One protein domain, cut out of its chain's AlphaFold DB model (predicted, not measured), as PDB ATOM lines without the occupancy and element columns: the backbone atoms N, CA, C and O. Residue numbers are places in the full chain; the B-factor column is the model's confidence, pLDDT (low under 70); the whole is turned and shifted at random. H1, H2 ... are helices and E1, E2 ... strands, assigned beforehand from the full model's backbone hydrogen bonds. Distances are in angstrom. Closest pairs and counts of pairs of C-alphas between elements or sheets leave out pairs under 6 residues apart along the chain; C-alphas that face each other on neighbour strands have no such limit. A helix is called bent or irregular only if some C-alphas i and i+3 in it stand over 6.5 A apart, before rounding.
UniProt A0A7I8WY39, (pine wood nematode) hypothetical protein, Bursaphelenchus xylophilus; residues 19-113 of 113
ATOM      1  N   CYS A  19     128.915 108.489  88.956       90.19
ATOM      2  CA  CYS A  19     129.268 107.071  88.887       90.19
ATOM      3  C   CYS A  19     128.042 106.151  88.839       90.19
ATOM      4  O   CYS A  19     128.042 105.183  88.078       90.19
ATOM      5  N   ASN A  20     127.000 106.462  89.618       86.38
ATOM      6  CA  ASN A  20     125.781 105.660  89.632       86.38
ATOM      7  C   ASN A  20     125.086 105.692  88.266       86.38
ATOM      8  O   ASN A  20     124.810 104.634  87.709       86.38
ATOM      9  N   ASP A  21     124.896 106.884  87.698       88.50
ATOM     10  CA  ASP A  21     124.191 107.071  86.430       88.50
ATOM     11  C   ASP A  21     124.920 106.404  85.264       88.50
ATOM     12  O   ASP A  21     124.301 105.712  84.455       88.50
ATOM     13  N   TRP A  22     126.244 106.569  85.181       90.38
ATOM     14  CA  TRP A  22     127.029 105.965  84.108       90.38
ATOM     15  C   TRP A  22     126.971 104.438  84.162       90.38
ATOM     16  O   TRP A  22     126.678 103.798  83.153       90.38
ATOM     17  N   VAL A  23     127.209 103.846  85.337       88.06
ATOM     18  CA  VAL A  23     127.220 102.382  85.491       88.06
ATOM     19  C   VAL A  23     125.811 101.797  85.355       88.06
ATOM     20  O   VAL A  23     125.649 100.709  84.799       88.06
ATOM     21  N   ALA A  24     124.781 102.524  85.798       85.00
ATOM     22  CA  ALA A  24     123.390 102.147  85.590       85.00
ATOM     23  C   ALA A  24     123.007 102.155  84.105       85.00
ATOM     24  O   ALA A  24     122.230 101.303  83.691       85.00
ATOM     25  N   GLN A  25     123.564 103.046  83.284       86.50
ATOM     26  CA  GLN A  25     123.309 103.062  81.838       86.50
ATOM     27  C   GLN A  25     124.047 101.941  81.098       86.50
ATOM     28  O   GLN A  25     123.446 101.244  80.280       86.50
ATOM     29  N   ASP A  26     125.331 101.739  81.393       87.19
ATOM     30  CA  ASP A  26     126.146 100.692  80.774       87.19
ATOM     31  C   ASP A  26     127.181 100.157  81.766       87.19
ATOM     32  O   ASP A  26     128.234 100.753  81.972       87.19
ATOM     33  N   ALA A  27     126.932  98.977  82.332       86.31
ATOM     34  CA  ALA A  27     127.858  98.355  83.277       86.31
ATOM     35  C   ALA A  27     129.238  98.023  82.667       86.31
ATOM     36  O   ALA A  27     130.225  97.904  83.393       86.31
ATOM     37  N   THR A  28     129.358  97.901  81.337       88.94
ATOM     38  CA  THR A  28     130.619  97.502  80.684       88.94
ATOM     39  C   THR A  28     131.697  98.585  80.731       88.94
ATOM     40  O   THR A  28     132.886  98.303  80.545       88.94
ATOM     41  N   ILE A  29     131.319  99.831  81.018       91.50
ATOM     42  CA  ILE A  29     132.259 100.949  81.147       91.50
ATOM     43  C   ILE A  29     133.205 100.789  82.346       91.50
ATOM     44  O   ILE A  29     134.290 101.371  82.344       91.50
ATOM     45  N   CYS A  30     132.831  99.963  83.330       89.62
ATOM     46  CA  CYS A  30     133.671  99.614  84.473       89.62
ATOM     47  C   CYS A  30     134.977  98.917  84.066       89.62
ATOM     48  O   CYS A  30     135.981  99.041  84.773       89.62
ATOM     49  N   ASP A  31     134.978  98.234  82.918       90.56
ATOM     50  CA  ASP A  31     136.155  97.573  82.353       90.56
ATOM     51  C   ASP A  31     136.798  98.377  81.221       90.56
ATOM     52  O   ASP A  31     138.022  98.374  81.081       90.56
ATOM     53  N   LYS A  32     135.984  99.077  80.422       93.50
ATOM     54  CA  LYS A  32     136.436  99.790  79.217       93.50
ATOM     55  C   LYS A  32     137.072 101.148  79.506       93.50
ATOM     56  O   LYS A  32     137.945 101.570  78.750       93.50
ATOM     57  N   THR A  33     136.653 101.833  80.570       94.69
ATOM     58  CA  THR A  33     137.048 103.221  80.836       94.69
ATOM     59  C   THR A  33     137.930 103.301  82.086       94.69
ATOM     60  O   THR A  33     137.416 103.169  83.201       94.69
ATOM     61  N   PRO A  34     139.246 103.572  81.955       92.88
ATOM     62  CA  PRO A  34     140.173 103.590  83.091       92.88
ATOM     63  C   PRO A  34     139.788 104.573  84.201       92.88
ATOM     64  O   PRO A  34     139.943 104.251  85.377       92.88
ATOM     65  N   TYR A  35     139.246 105.741  83.835       92.88
ATOM     66  CA  TYR A  35     138.746 106.727  84.796       92.88
ATOM     67  C   TYR A  35     137.627 106.149  85.666       92.88
ATOM     68  O   TYR A  35     137.717 106.186  86.887       92.88
ATOM     69  N   ILE A  36     136.612 105.535  85.052       93.06
ATOM     70  CA  ILE A  36     135.476 104.954  85.779       93.06
ATOM     71  C   ILE A  36     135.939 103.782  86.642       93.06
ATOM     72  O   ILE A  36     135.561 103.679  87.806       93.06
ATOM     73  N   LYS A  37     136.840 102.946  86.120       90.31
ATOM     74  CA  LYS A  37     137.424 101.833  86.872       90.31
ATOM     75  C   LYS A  37     138.102 102.275  88.177       90.31
ATOM     76  O   LYS A  37     138.050 101.544  89.164       90.31
ATOM     77  N   GLN A  38     138.739 103.447  88.183       89.38
ATOM     78  CA  GLN A  38     139.427 103.994  89.358       89.38
ATOM     79  C   GLN A  38     138.498 104.817  90.260       89.38
ATOM     80  O   GLN A  38     138.550 104.666  91.480       89.38
ATOM     81  N   SER A  39     137.643 105.653  89.672       92.06
ATOM     82  CA  SER A  39     136.812 106.623  90.395       92.06
ATOM     83  C   SER A  39     135.483 106.050  90.893       92.06
ATOM     84  O   SER A  39     134.959 106.545  91.884       92.06
ATOM     85  N   CYS A  40     134.945 105.004  90.259       91.56
ATOM     86  CA  CYS A  40     133.599 104.476  90.518       91.56
ATOM     87  C   CYS A  40     133.608 103.074  91.141       91.56
ATOM     88  O   CYS A  40     132.856 102.184  90.739       91.56
ATOM     89  N   ARG A  41     134.504 102.832  92.107       87.69
ATOM     90  CA  ARG A  41     134.731 101.490  92.672       87.69
ATOM     91  C   ARG A  41     133.489 100.888  93.330       87.69
ATOM     92  O   ARG A  41     133.326  99.667  93.285       87.69
ATOM     93  N   LYS A  42     132.635 101.718  93.938       85.62
ATOM     94  CA  LYS A  42     131.400 101.272  94.590       85.62
ATOM     95  C   LYS A  42     130.335 100.963  93.544       85.62
ATOM     96  O   LYS A  42     129.807  99.855  93.559       85.62
ATOM     97  N   SER A  43     130.077 101.889  92.622       86.56
ATOM     98  CA  SER A  43     129.095 101.691  91.548       86.56
ATOM     99  C   SER A  43     129.448 100.501  90.647       86.56
ATOM    100  O   SER A  43     128.568  99.719  90.303       86.56
ATOM    101  N   CYS A  44     130.734 100.282  90.355       87.31
ATOM    102  CA  CYS A  44     131.216  99.124  89.592       87.31
ATOM    103  C   CYS A  44     131.236  97.796  90.367       87.31
ATOM    104  O   CYS A  44     131.680  96.786  89.826       87.31
ATOM    105  N   GLY A  45     130.812  97.767  91.635       81.12
ATOM    106  CA  GLY A  45     130.749  96.530  92.419       81.12
ATOM    107  C   GLY A  45     132.115  95.957  92.829       81.12
ATOM    108  O   GLY A  45     132.189  94.834  93.319       81.12
ATOM    109  N   TYR A  46     133.213  96.714  92.703       84.06
ATOM    110  CA  TYR A  46     134.546  96.271  93.145       84.06
ATOM    111  C   TYR A  46     134.691  96.209  94.670       84.06
ATOM    112  O   TYR A  46     135.685  95.702  95.201       84.06
ATOM    113  N   CYS A  47     133.698  96.717  95.388       76.88
ATOM    114  CA  CYS A  47     133.623  96.614  96.828       76.88
ATOM    115  C   CYS A  47     133.163  95.223  97.263       76.88
ATOM    116  O   CYS A  47     132.021  94.828  97.051       76.88
ATOM    117  N   LYS A  48     134.043  94.499  97.960       65.25
ATOM    118  CA  LYS A  48     133.829  93.110  98.402       65.25
ATOM    119  C   LYS A  48     132.730  92.914  99.461       65.25
ATOM    120  O   LYS A  48     132.493  91.780  99.865       65.25
ATOM    121  N   PHE A  49     132.065  93.980  99.904       70.31
ATOM    122  CA  PHE A  49     131.110  93.944 101.018       70.31
ATOM    123  C   PHE A  49     129.660  94.232 100.615       70.31
ATOM    124  O   PHE A  49     128.779  94.179 101.470       70.31
ATOM    125  N   LEU A  50     129.379  94.519  99.339       69.12
ATOM    126  CA  LEU A  50     127.995  94.677  98.897       69.12
ATOM    127  C   LEU A  50     127.319  93.299  98.834       69.12
ATOM    128  O   LEU A  50     127.835  92.393  98.168       69.12
ATOM    129  N   PRO A  51     126.169  93.103  99.509       81.81
ATOM    130  CA  PRO A  51     125.395  91.887  99.348       81.81
ATOM    131  C   PRO A  51     125.111  91.651  97.869       81.81
ATOM    132  O   PRO A  51     124.677  92.550  97.154       81.81
ATOM    133  N   ARG A  52     125.289  90.408  97.424       83.69
ATOM    134  CA  ARG A  52     125.082  89.980  96.031       83.69
ATOM    135  C   ARG A  52     123.738  90.404  95.427       83.69
ATOM    136  O   ARG A  52     123.639  90.510  94.209       83.69
ATOM    137  N   LYS A  53     122.716  90.598  96.261       87.88
ATOM    138  CA  LYS A  53     121.373  91.034  95.865       87.88
ATOM    139  C   LYS A  53     121.278  92.526  95.501       87.88
ATOM    140  O   LYS A  53     120.310  92.918  94.870       87.88
ATOM    141  N   PHE A  54     122.278  93.333  95.851       87.38
ATOM    142  CA  PHE A  54     122.348  94.769  95.550       87.38
ATOM    143  C   PHE A  54     123.471  95.128  94.571       87.38
ATOM    144  O   PHE A  54     123.792  96.297  94.381       87.38
ATOM    145  N   ASP A  55     124.110  94.126  93.978       84.69
ATOM    146  CA  ASP A  55     125.223  94.327  93.061       84.69
ATOM    147  C   ASP A  55     124.708  94.735  91.673       84.69
ATOM    148  O   ASP A  55     124.288  93.890  90.879       84.69
ATOM    149  N   ILE A  56     124.739  96.041  91.396       83.56
ATOM    150  CA  ILE A  56     124.233  96.652  90.157       83.56
ATOM    151  C   ILE A  56     124.944  96.093  88.912       83.56
ATOM    152  O   ILE A  56     124.330  95.972  87.853       83.56
ATOM    153  N   SER A  57     126.202  95.657  89.029       79.44
ATOM    154  CA  SER A  57     126.941  95.060  87.905       79.44
ATOM    155  C   SER A  57     126.317  93.753  87.394       79.44
ATOM    156  O   SER A  57     126.565  93.329  86.266       79.44
ATOM    157  N   ARG A  58     125.486  93.101  88.217       83.12
ATOM    158  CA  ARG A  58     124.830  91.823  87.909       83.12
ATOM    159  C   ARG A  58     123.414  91.989  87.373       83.12
ATOM    160  O   ARG A  58     122.724  90.981  87.186       83.12
ATOM    161  N   VAL A  59     122.982  93.227  87.143       87.12
ATOM    162  CA  VAL A  59     121.666  93.542  86.598       87.12
ATOM    163  C   VAL A  59     121.532  92.949  85.188       87.12
ATOM    164  O   VAL A  59     122.394  93.159  84.335       87.12
ATOM    165  N   PRO A  60     120.468  92.176  84.920       88.44
ATOM    166  CA  PRO A  60     120.132  91.727  83.574       88.44
ATOM    167  C   PRO A  60     119.883  92.912  82.633       88.44
ATOM    168  O   PRO A  60     119.271  93.900  83.032       88.44
ATOM    169  N   SER A  61     120.250  92.792  81.355       86.75
ATOM    170  CA  SER A  61     120.103  93.880  80.373       86.75
ATOM    171  C   SER A  61     118.667  94.405  80.234       86.75
ATOM    172  O   SER A  61     118.467  95.596  80.004       86.75
ATOM    173  N   ASN A  62     117.654  93.556  80.437       88.06
ATOM    174  CA  ASN A  62     116.245  93.958  80.415       88.06
ATOM    175  C   ASN A  62     115.826  94.826  81.619       88.06
ATOM    176  O   ASN A  62     114.775  95.456  81.564       88.06
ATOM    177  N   LEU A  63     116.629  94.870  82.685       89.56
ATOM    178  CA  LEU A  63     116.397  95.668  83.895       89.56
ATOM    179  C   LEU A  63     117.406  96.814  84.056       89.56
ATOM    180  O   LEU A  63     117.352  97.521  85.056       89.56
ATOM    181  N   GLN A  64     118.295  97.030  83.082       87.62
ATOM    182  CA  GLN A  64     119.363  98.035  83.152       87.62
ATOM    183  C   GLN A  64     118.818  99.440  83.478       87.62
ATOM    184  O   GLN A  64     119.294 100.106  84.388       87.62
ATOM    185  N   HIS A  65     117.719  99.843  82.835       88.44
ATOM    186  CA  HIS A  65     117.061 101.137  83.071       88.44
ATOM    187  C   HIS A  65     116.368 101.255  84.441       88.44
ATOM    188  O   HIS A  65     115.962 102.345  84.830       88.44
ATOM    189  N   LEU A  66     116.216 100.145  85.166       90.12
ATOM    190  CA  LEU A  66     115.672 100.090  86.524       90.12
ATOM    191  C   LEU A  66     116.769  99.868  87.575       90.12
ATOM    192  O   LEU A  66     116.464  99.796  88.763       90.12
ATOM    193  N   ALA A  67     118.038  99.775  87.162       88.56
ATOM    194  CA  ALA A  67     119.170  99.539  88.053       88.56
ATOM    195  C   ALA A  67     119.268 100.580  89.177       88.56
ATOM    196  O   ALA A  67     119.645 100.235  90.294       88.56
ATOM    197  N   PHE A  68     118.867 101.825  88.900       86.56
ATOM    198  CA  PHE A  68     118.872 102.912  89.877       86.56
ATOM    199  C   PHE A  68     117.970 102.643  91.092       86.56
ATOM    200  O   PHE A  68     118.202 103.226  92.142       86.56
ATOM    201  N   LEU A  69     116.958 101.771  90.976       91.62
ATOM    202  CA  LEU A  69     116.070 101.425  92.090       91.62
ATOM    203  C   LEU A  69     116.754 100.523  93.122       91.62
ATOM    204  O   LEU A  69     116.329 100.505  94.273       91.62
ATOM    205  N   ILE A  70     117.782  99.766  92.731       90.94
ATOM    206  CA  ILE A  70     118.378  98.710  93.555       90.94
ATOM    207  C   ILE A  70     119.071  99.306  94.779       90.94
ATOM    208  O   ILE A  70     120.008 100.096  94.668       90.94
ATOM    209  N   GLY A  71     118.642  98.874  95.962       89.25
ATOM    210  CA  GLY A  71     119.147  99.372  97.233       89.25
ATOM    211  C   GLY A  71     118.066  99.441  98.306       89.25
ATOM    212  O   GLY A  71     116.966  98.909  98.145       89.25
ATOM    213  N   ILE A  72     118.414 100.098  99.413       90.25
ATOM    214  CA  ILE A  72     117.520 100.342 100.546       90.25
ATOM    215  C   ILE A  72     117.206 101.836 100.584       90.25
ATOM    216  O   ILE A  72     118.100 102.662 100.773       90.25
ATOM    217  N   TRP A  73     115.931 102.167 100.438       90.44
ATOM    218  CA  TRP A  73     115.391 103.516 100.517       90.44
ATOM    219  C   TRP A  73     114.697 103.675 101.857       90.44
ATOM    220  O   TRP A  73     113.867 102.846 102.212       90.44
ATOM    221  N   ARG A  74     115.026 104.717 102.618       91.44
ATOM    222  CA  ARG A  74     114.434 104.950 103.937       91.44
ATOM    223  C   ARG A  74     113.978 106.390 104.080       91.44
ATOM    224  O   ARG A  74     114.701 107.318 103.732       91.44
ATOM    225  N   SER A  75     112.793 106.555 104.648       89.62
ATOM    226  CA  SER A  75     112.173 107.838 104.942       89.62
ATOM    227  C   SER A  75     111.514 107.742 106.311       89.62
ATOM    228  O   SER A  75     110.643 106.912 106.511       89.62
ATOM    229  N   GLU A  76     111.935 108.547 107.288       83.25
ATOM    230  CA  GLU A  76     111.407 108.430 108.660       83.25
ATOM    231  C   GLU A  76     110.069 109.160 108.845       83.25
ATOM    232  O   GLU A  76     109.235 108.735 109.642       83.25
ATOM    233  N   HIS A  77     109.834 110.227 108.071       78.12
ATOM    234  CA  HIS A  77     108.623 111.056 108.149       78.12
ATOM    235  C   HIS A  77     108.149 111.606 106.789       78.12
ATOM    236  O   HIS A  77     107.373 112.563 106.748       78.12
ATOM    237  N   GLY A  78     108.637 111.069 105.666       76.62
ATOM    238  CA  GLY A  78     108.299 111.596 104.336       76.62
ATOM    239  C   GLY A  78     106.930 111.151 103.818       76.62
ATOM    240  O   GLY A  78     106.315 111.881 103.039       76.62
ATOM    241  N   GLY A  79     106.419 110.006 104.282       86.00
ATOM    242  CA  GLY A  79     105.118 109.483 103.880       86.00
ATOM    243  C   GLY A  79     103.972 110.286 104.492       86.00
ATOM    244  O   GLY A  79     103.954 110.551 105.695       86.00
ATOM    245  N   LYS A  80     102.989 110.667 103.672       91.19
ATOM    246  CA  LYS A  80     101.752 111.328 104.115       91.19
ATOM    247  C   LYS A  80     100.554 110.559 103.585       91.19
ATOM    248  O   LYS A  80     100.410 110.399 102.377       91.19
ATOM    249  N   ALA A  81      99.682 110.116 104.483       91.12
ATOM    250  CA  ALA A  81      98.433 109.468 104.117       91.12
ATOM    251  C   ALA A  81      97.285 110.486 104.155       91.12
ATOM    252  O   ALA A  81      97.053 111.155 105.167       91.12
ATOM    253  N   PHE A  82      96.558 110.599 103.042       93.75
ATOM    254  CA  PHE A  82      95.324 111.371 102.943       93.75
ATOM    255  C   PHE A  82      94.249 110.503 102.296       93.75
ATOM    256  O   PHE A  82      94.387 110.094 101.146       93.75
ATOM    257  N   PHE A  83      93.180 110.233 103.039       94.62
ATOM    258  CA  PHE A  83      92.039 109.474 102.546       94.62
ATOM    259  C   PHE A  83      90.750 110.027 103.169       94.62
ATOM    260  O   PHE A  83      90.782 110.406 104.338       94.62
ATOM    261  N   PRO A  84      89.611 110.089 102.450       96.44
ATOM    262  CA  PRO A  84      88.408 110.764 102.950       96.44
ATOM    263  C   PRO A  84      87.880 110.263 104.305       96.44
ATOM    264  O   PRO A  84      87.345 111.053 105.076       96.44
ATOM    265  N   THR A  85      88.034 108.972 104.605       96.50
ATOM    266  CA  THR A  85      87.509 108.336 105.827       96.50
ATOM    267  C   THR A  85      88.574 108.016 106.877       96.50
ATOM    268  O   THR A  85      88.236 107.497 107.939       96.50
ATOM    269  N   ILE A  86      89.853 108.297 106.602       92.44
ATOM    270  CA  ILE A  86      90.968 107.998 107.510       92.44
ATOM    271  C   ILE A  86      91.638 109.323 107.893       92.44
ATOM    272  O   ILE A  86      91.956 110.117 107.002       92.44
ATOM    273  N   PRO A  87      91.872 109.594 109.192       93.75
ATOM    274  CA  PRO A  87      92.575 110.795 109.624       93.75
ATOM    275  C   PRO A  87      93.924 110.949 108.925       93.75
ATOM    276  O   PRO A  87      94.592 109.966 108.618       93.75
ATOM    277  N   LYS A  88      94.349 112.192 108.693       94.25
ATOM    278  CA  LYS A  88      95.665 112.451 108.103       94.25
ATOM    279  C   LYS A  88      96.748 112.047 109.093       94.25
ATOM    280  O   LYS A  88      96.719 112.489 110.240       94.25
ATOM    281  N   PHE A  89      97.723 111.280 108.632       92.94
ATOM    282  CA  PHE A  89      98.900 110.944 109.424       92.94
ATOM    283  C   PHE A  89     100.142 110.863 108.541       92.94
ATOM    284  O   PHE A  89     100.056 110.798 107.309       92.94
ATOM    285  N   THR A  90     101.301 110.895 109.188       94.38
ATOM    286  CA  THR A  90     102.593 110.655 108.552       94.38
ATOM    287  C   THR A  90     103.140 109.309 108.987       94.38
ATOM    288  O   THR A  90     102.850 108.836 110.087       94.38
ATOM    289  N   TYR A  91     103.912 108.677 108.115       91.31
ATOM    290  CA  TYR A  91     104.550 107.404 108.409       91.31
ATOM    291  C   TYR A  91     105.981 107.395 107.889       91.31
ATOM    292  O   TYR A  91     106.323 108.096 106.932       91.31
ATOM    293  N   GLY A  92     106.809 106.607 108.568       93.31
ATOM    294  CA  GLY A  92     108.102 106.210 108.049       93.31
ATOM    295  C   GLY A  92     107.949 104.979 107.163       93.31
ATOM    296  O   GLY A  92     107.123 104.110 107.443       93.31
ATOM    297  N   GLU A  93     108.745 104.906 106.110       92.88
ATOM    298  CA  GLU A  93     108.801 103.783 105.183       92.88
ATOM    299  C   GLU A  93     110.249 103.366 104.932       92.88
ATOM    300  O   GLU A  93     111.183 104.178 104.976       92.88
ATOM    301  N   GLN A  94     110.425 102.078 104.664       94.06
ATOM    302  CA  GLN A  94     111.657 101.529 104.133       94.06
ATOM    303  C   GLN A  94     111.292 100.617 102.969       94.06
ATOM    304  O   GLN A  94     110.462  99.733 103.147       94.06
ATOM    305  N   LEU A  95     111.911 100.844 101.814       93.25
ATOM    306  CA  LEU A  95     111.744 100.033 100.613       93.25
ATOM    307  C   LEU A  95     113.074  99.373 100.273       93.25
ATOM    308  O   LEU A  95     114.112 100.036 100.249       93.25
ATOM    309  N   GLU A  96     113.050  98.085  99.973       94.50
ATOM    310  CA  GLU A  96     114.200  97.340  99.486       94.50
ATOM    311  C   GLU A  96     113.911  96.804  98.083       94.50
ATOM    312  O   GLU A  96     113.005  95.996  97.888       94.50
ATOM    313  N   PHE A  97     114.721  97.225  97.110       94.12
ATOM    314  CA  PHE A  97     114.735  96.641  95.771       94.12
ATOM    315  C   PHE A  97     116.003  95.810  95.592       94.12
ATOM    316  O   PHE A  97     117.121  96.316  95.732       94.12
ATOM    317  N   ALA A  98     115.836  94.534  95.260       92.44
ATOM    318  CA  ALA A  98     116.923  93.565  95.199       92.44
ATOM    319  C   ALA A  98     116.848  92.690  93.942       92.44
ATOM    320  O   ALA A  98     115.771  92.391  93.432       92.44
ATOM    321  N   LEU A  99     117.997  92.226  93.455       90.12
ATOM    322  CA  LEU A  99     118.069  91.228  92.391       90.12
ATOM    323  C   LEU A  99     117.477  89.893  92.860       90.12
ATOM    324  O   LEU A  99     117.814  89.400  93.940       90.12
ATOM    325  N   SER A 100     116.633  89.294  92.019       86.31
ATOM    326  CA  SER A 100     116.153  87.924  92.211       86.31
ATOM    327  C   SER A 100     117.268  86.901  91.968       86.31
ATOM    328  O   SER A 100     118.224  87.140  91.224       86.31
ATOM    329  N   ASP A 101     117.169  85.748  92.631       76.69
ATOM    330  CA  ASP A 101     118.138  84.670  92.450       76.69
ATOM    331  C   ASP A 101     117.909  83.947  91.111       76.69
ATOM    332  O   ASP A 101     116.775  83.672  90.717       76.69
ATOM    333  N   LYS A 102     119.000  83.592  90.423       64.81
ATOM    334  CA  LYS A 102     118.992  82.995  89.073       64.81
ATOM    335  C   LYS A 102     118.374  81.591  89.027       64.81
ATOM    336  O   LYS A 102     118.202  81.039  87.945       64.81
ATOM    337  N   HIS A 103     118.067  81.001  90.179       63.81
ATOM    338  CA  HIS A 103     117.471  79.670  90.286       63.81
ATOM    339  C   HIS A 103     115.969  79.631  89.970       63.81
ATOM    340  O   HIS A 103     115.412  78.543  89.826       63.81
ATOM    341  N   MET A 104     115.306  80.781  89.821       60.00
ATOM    342  CA  MET A 104     113.933  80.829  89.319       60.00
ATOM    343  C   MET A 104     113.960  80.892  87.790       60.00
ATOM    344  O   MET A 104     114.428  81.872  87.223       60.00
ATOM    345  N   GLY A 105     113.429  79.876  87.101       64.88
ATOM    346  CA  GLY A 105     113.295  79.845  85.632       64.88
ATOM    347  C   GLY A 105     112.298  80.863  85.049       64.88
ATOM    348  O   GLY A 105     111.768  80.652  83.962       64.88
ATOM    349  N   ALA A 106     111.995  81.924  85.796       70.06
ATOM    350  CA  ALA A 106     111.080  82.992  85.433       70.06
ATOM    351  C   ALA A 106     111.823  84.162  84.765       70.06
ATOM    352  O   ALA A 106     113.053  84.230  84.751       70.06
ATOM    353  N   ILE A 107     111.052  85.097  84.207       80.44
ATOM    354  CA  ILE A 107     111.572  86.334  83.615       80.44
ATOM    355  C   ILE A 107     112.358  87.107  84.693       80.44
ATOM    356  O   ILE A 107     111.850  87.239  85.810       80.44
ATOM    357  N   PRO A 108     113.562  87.637  84.393       85.56
ATOM    358  CA  PRO A 108     114.329  88.392  85.375       85.56
ATOM    359  C   PRO A 108     113.539  89.592  85.910       85.56
ATOM    360  O   PRO A 108     113.083  90.429  85.128       85.56
ATOM    361  N   ALA A 109     113.415  89.680  87.236       89.38
ATOM    362  CA  ALA A 109     112.671  90.722  87.945       89.38
ATOM    363  C   ALA A 109     113.402  91.174  89.223       89.38
ATOM    364  O   ALA A 109     114.307  90.487  89.714       89.38
ATOM    365  N   LEU A 110     112.996  92.329  89.760       91.06
ATOM    366  CA  LEU A 110     113.440  92.824  91.064       91.06
ATOM    367  C   LEU A 110     112.486  92.340  92.163       91.06
ATOM    368  O   LEU A 110     111.268  92.426  92.015       91.06
ATOM    369  N   ASN A 111     113.047  91.870  93.272       92.00
ATOM    370  CA  ASN A 111     112.316  91.659  94.515       92.00
ATOM    371  C   ASN A 111     112.068  93.016  95.178       92.00
ATOM    372  O   ASN A 111     112.983  93.839  95.230       92.00
ATOM    373  N   TYR A 112     110.854  93.217  95.689       92.94
ATOM    374  CA  TYR A 112     110.433  94.426  96.394       92.94
ATOM    375  C   TYR A 112     109.849  94.051  97.754       92.94
ATOM    376  O   TYR A 112     108.954  93.203  97.819       92.94
ATOM    377  N   THR A 113     110.357  94.671  98.817       90.31
ATOM    378  CA  THR A 113     109.874  94.502 100.196       90.31
ATOM    379  C   THR A 113     109.888  95.808 100.957       90.31
ATOM    380  O   THR A 113     110.846  96.582 100.733       90.31
TER     381      THR A 113
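This is residues 19 to 113 of the 113 residues of the protein "(pine wood nematode) hypothetical protein" of Bursaphelenchus xylophilus (UniProt A0A7I8WY39). A long, bent hairpin of two strands, E1 and E2, reaches away from a small head of short helices, with H4 at the hairpin's base and H1, H2 and H3 beyond it. The short strand E3 pairs with E2 near that base. The printed part has 95 residues with four named helices, then three named strands; the antiparallel sheet runs E1 E2 E3, and the class is mixed. The whole is loose, radius of gyration of the C-alphas 17.0 A, and elongated, spanning 56 by 34 by 23 A.

Begin at H1, residues 19 to 25, and H2, residues 29 to 32: they only just touch, only at the corner, with 3 pairs of C-alphas within 8 A, Val 23 and Ile 29 closest at 6.8 A. H3, residues 34 to 39, touches H2 only at the corner, the closest C-alphas being those of Cys 30 and Lys 37, 5.0 A. H4, residues 61 to 69, touches H1, with the C-alphas of Ala 24 and Ala 67 closest at 5.5 A. Next comes a meander, each strand the antiparallel neighbour of the one before: E1, residues 71 to 83, E2, residues 86 to 99, and E3, residues 110 to 112. H4 is on this sheet at a height of 9.6 A. In the hairpin E1 and E2, N 73 and O 95 are within hydrogen-bond range at 2.8 A; in the hairpin E2 and E3, N 111 and O 98 are too, at 2.8 A. Every O i to N i+4 pair is within range in H1 and H3, H2 is too short for one, and H4 has 1 of 5, beside 4 of 6 O i to N i+3 pairs.

Find C-alpha 19 at (129.268, 107.071, 88.887), where H1 begins; H2 and H3 follow. H4 covers 14.5 A and is irregular, C-alphas 62 and 65 being 7.7 A apart. E1 covers 29.4 A and bends by 73 degrees at residue 76; E2 covers 35.3 A and bends by 78 degrees at residue 89. E3 ends at C-alpha 112, (110.433, 94.426, 96.394).

The C-alphas farthest apart, Pro 34 and Thr 85, are 57.6 A apart. The printed part has no cut, and the link from H3 to H4 is long, 21 residues. Look for pLDDT under 70 at residues 48, 50 and 102 to 105.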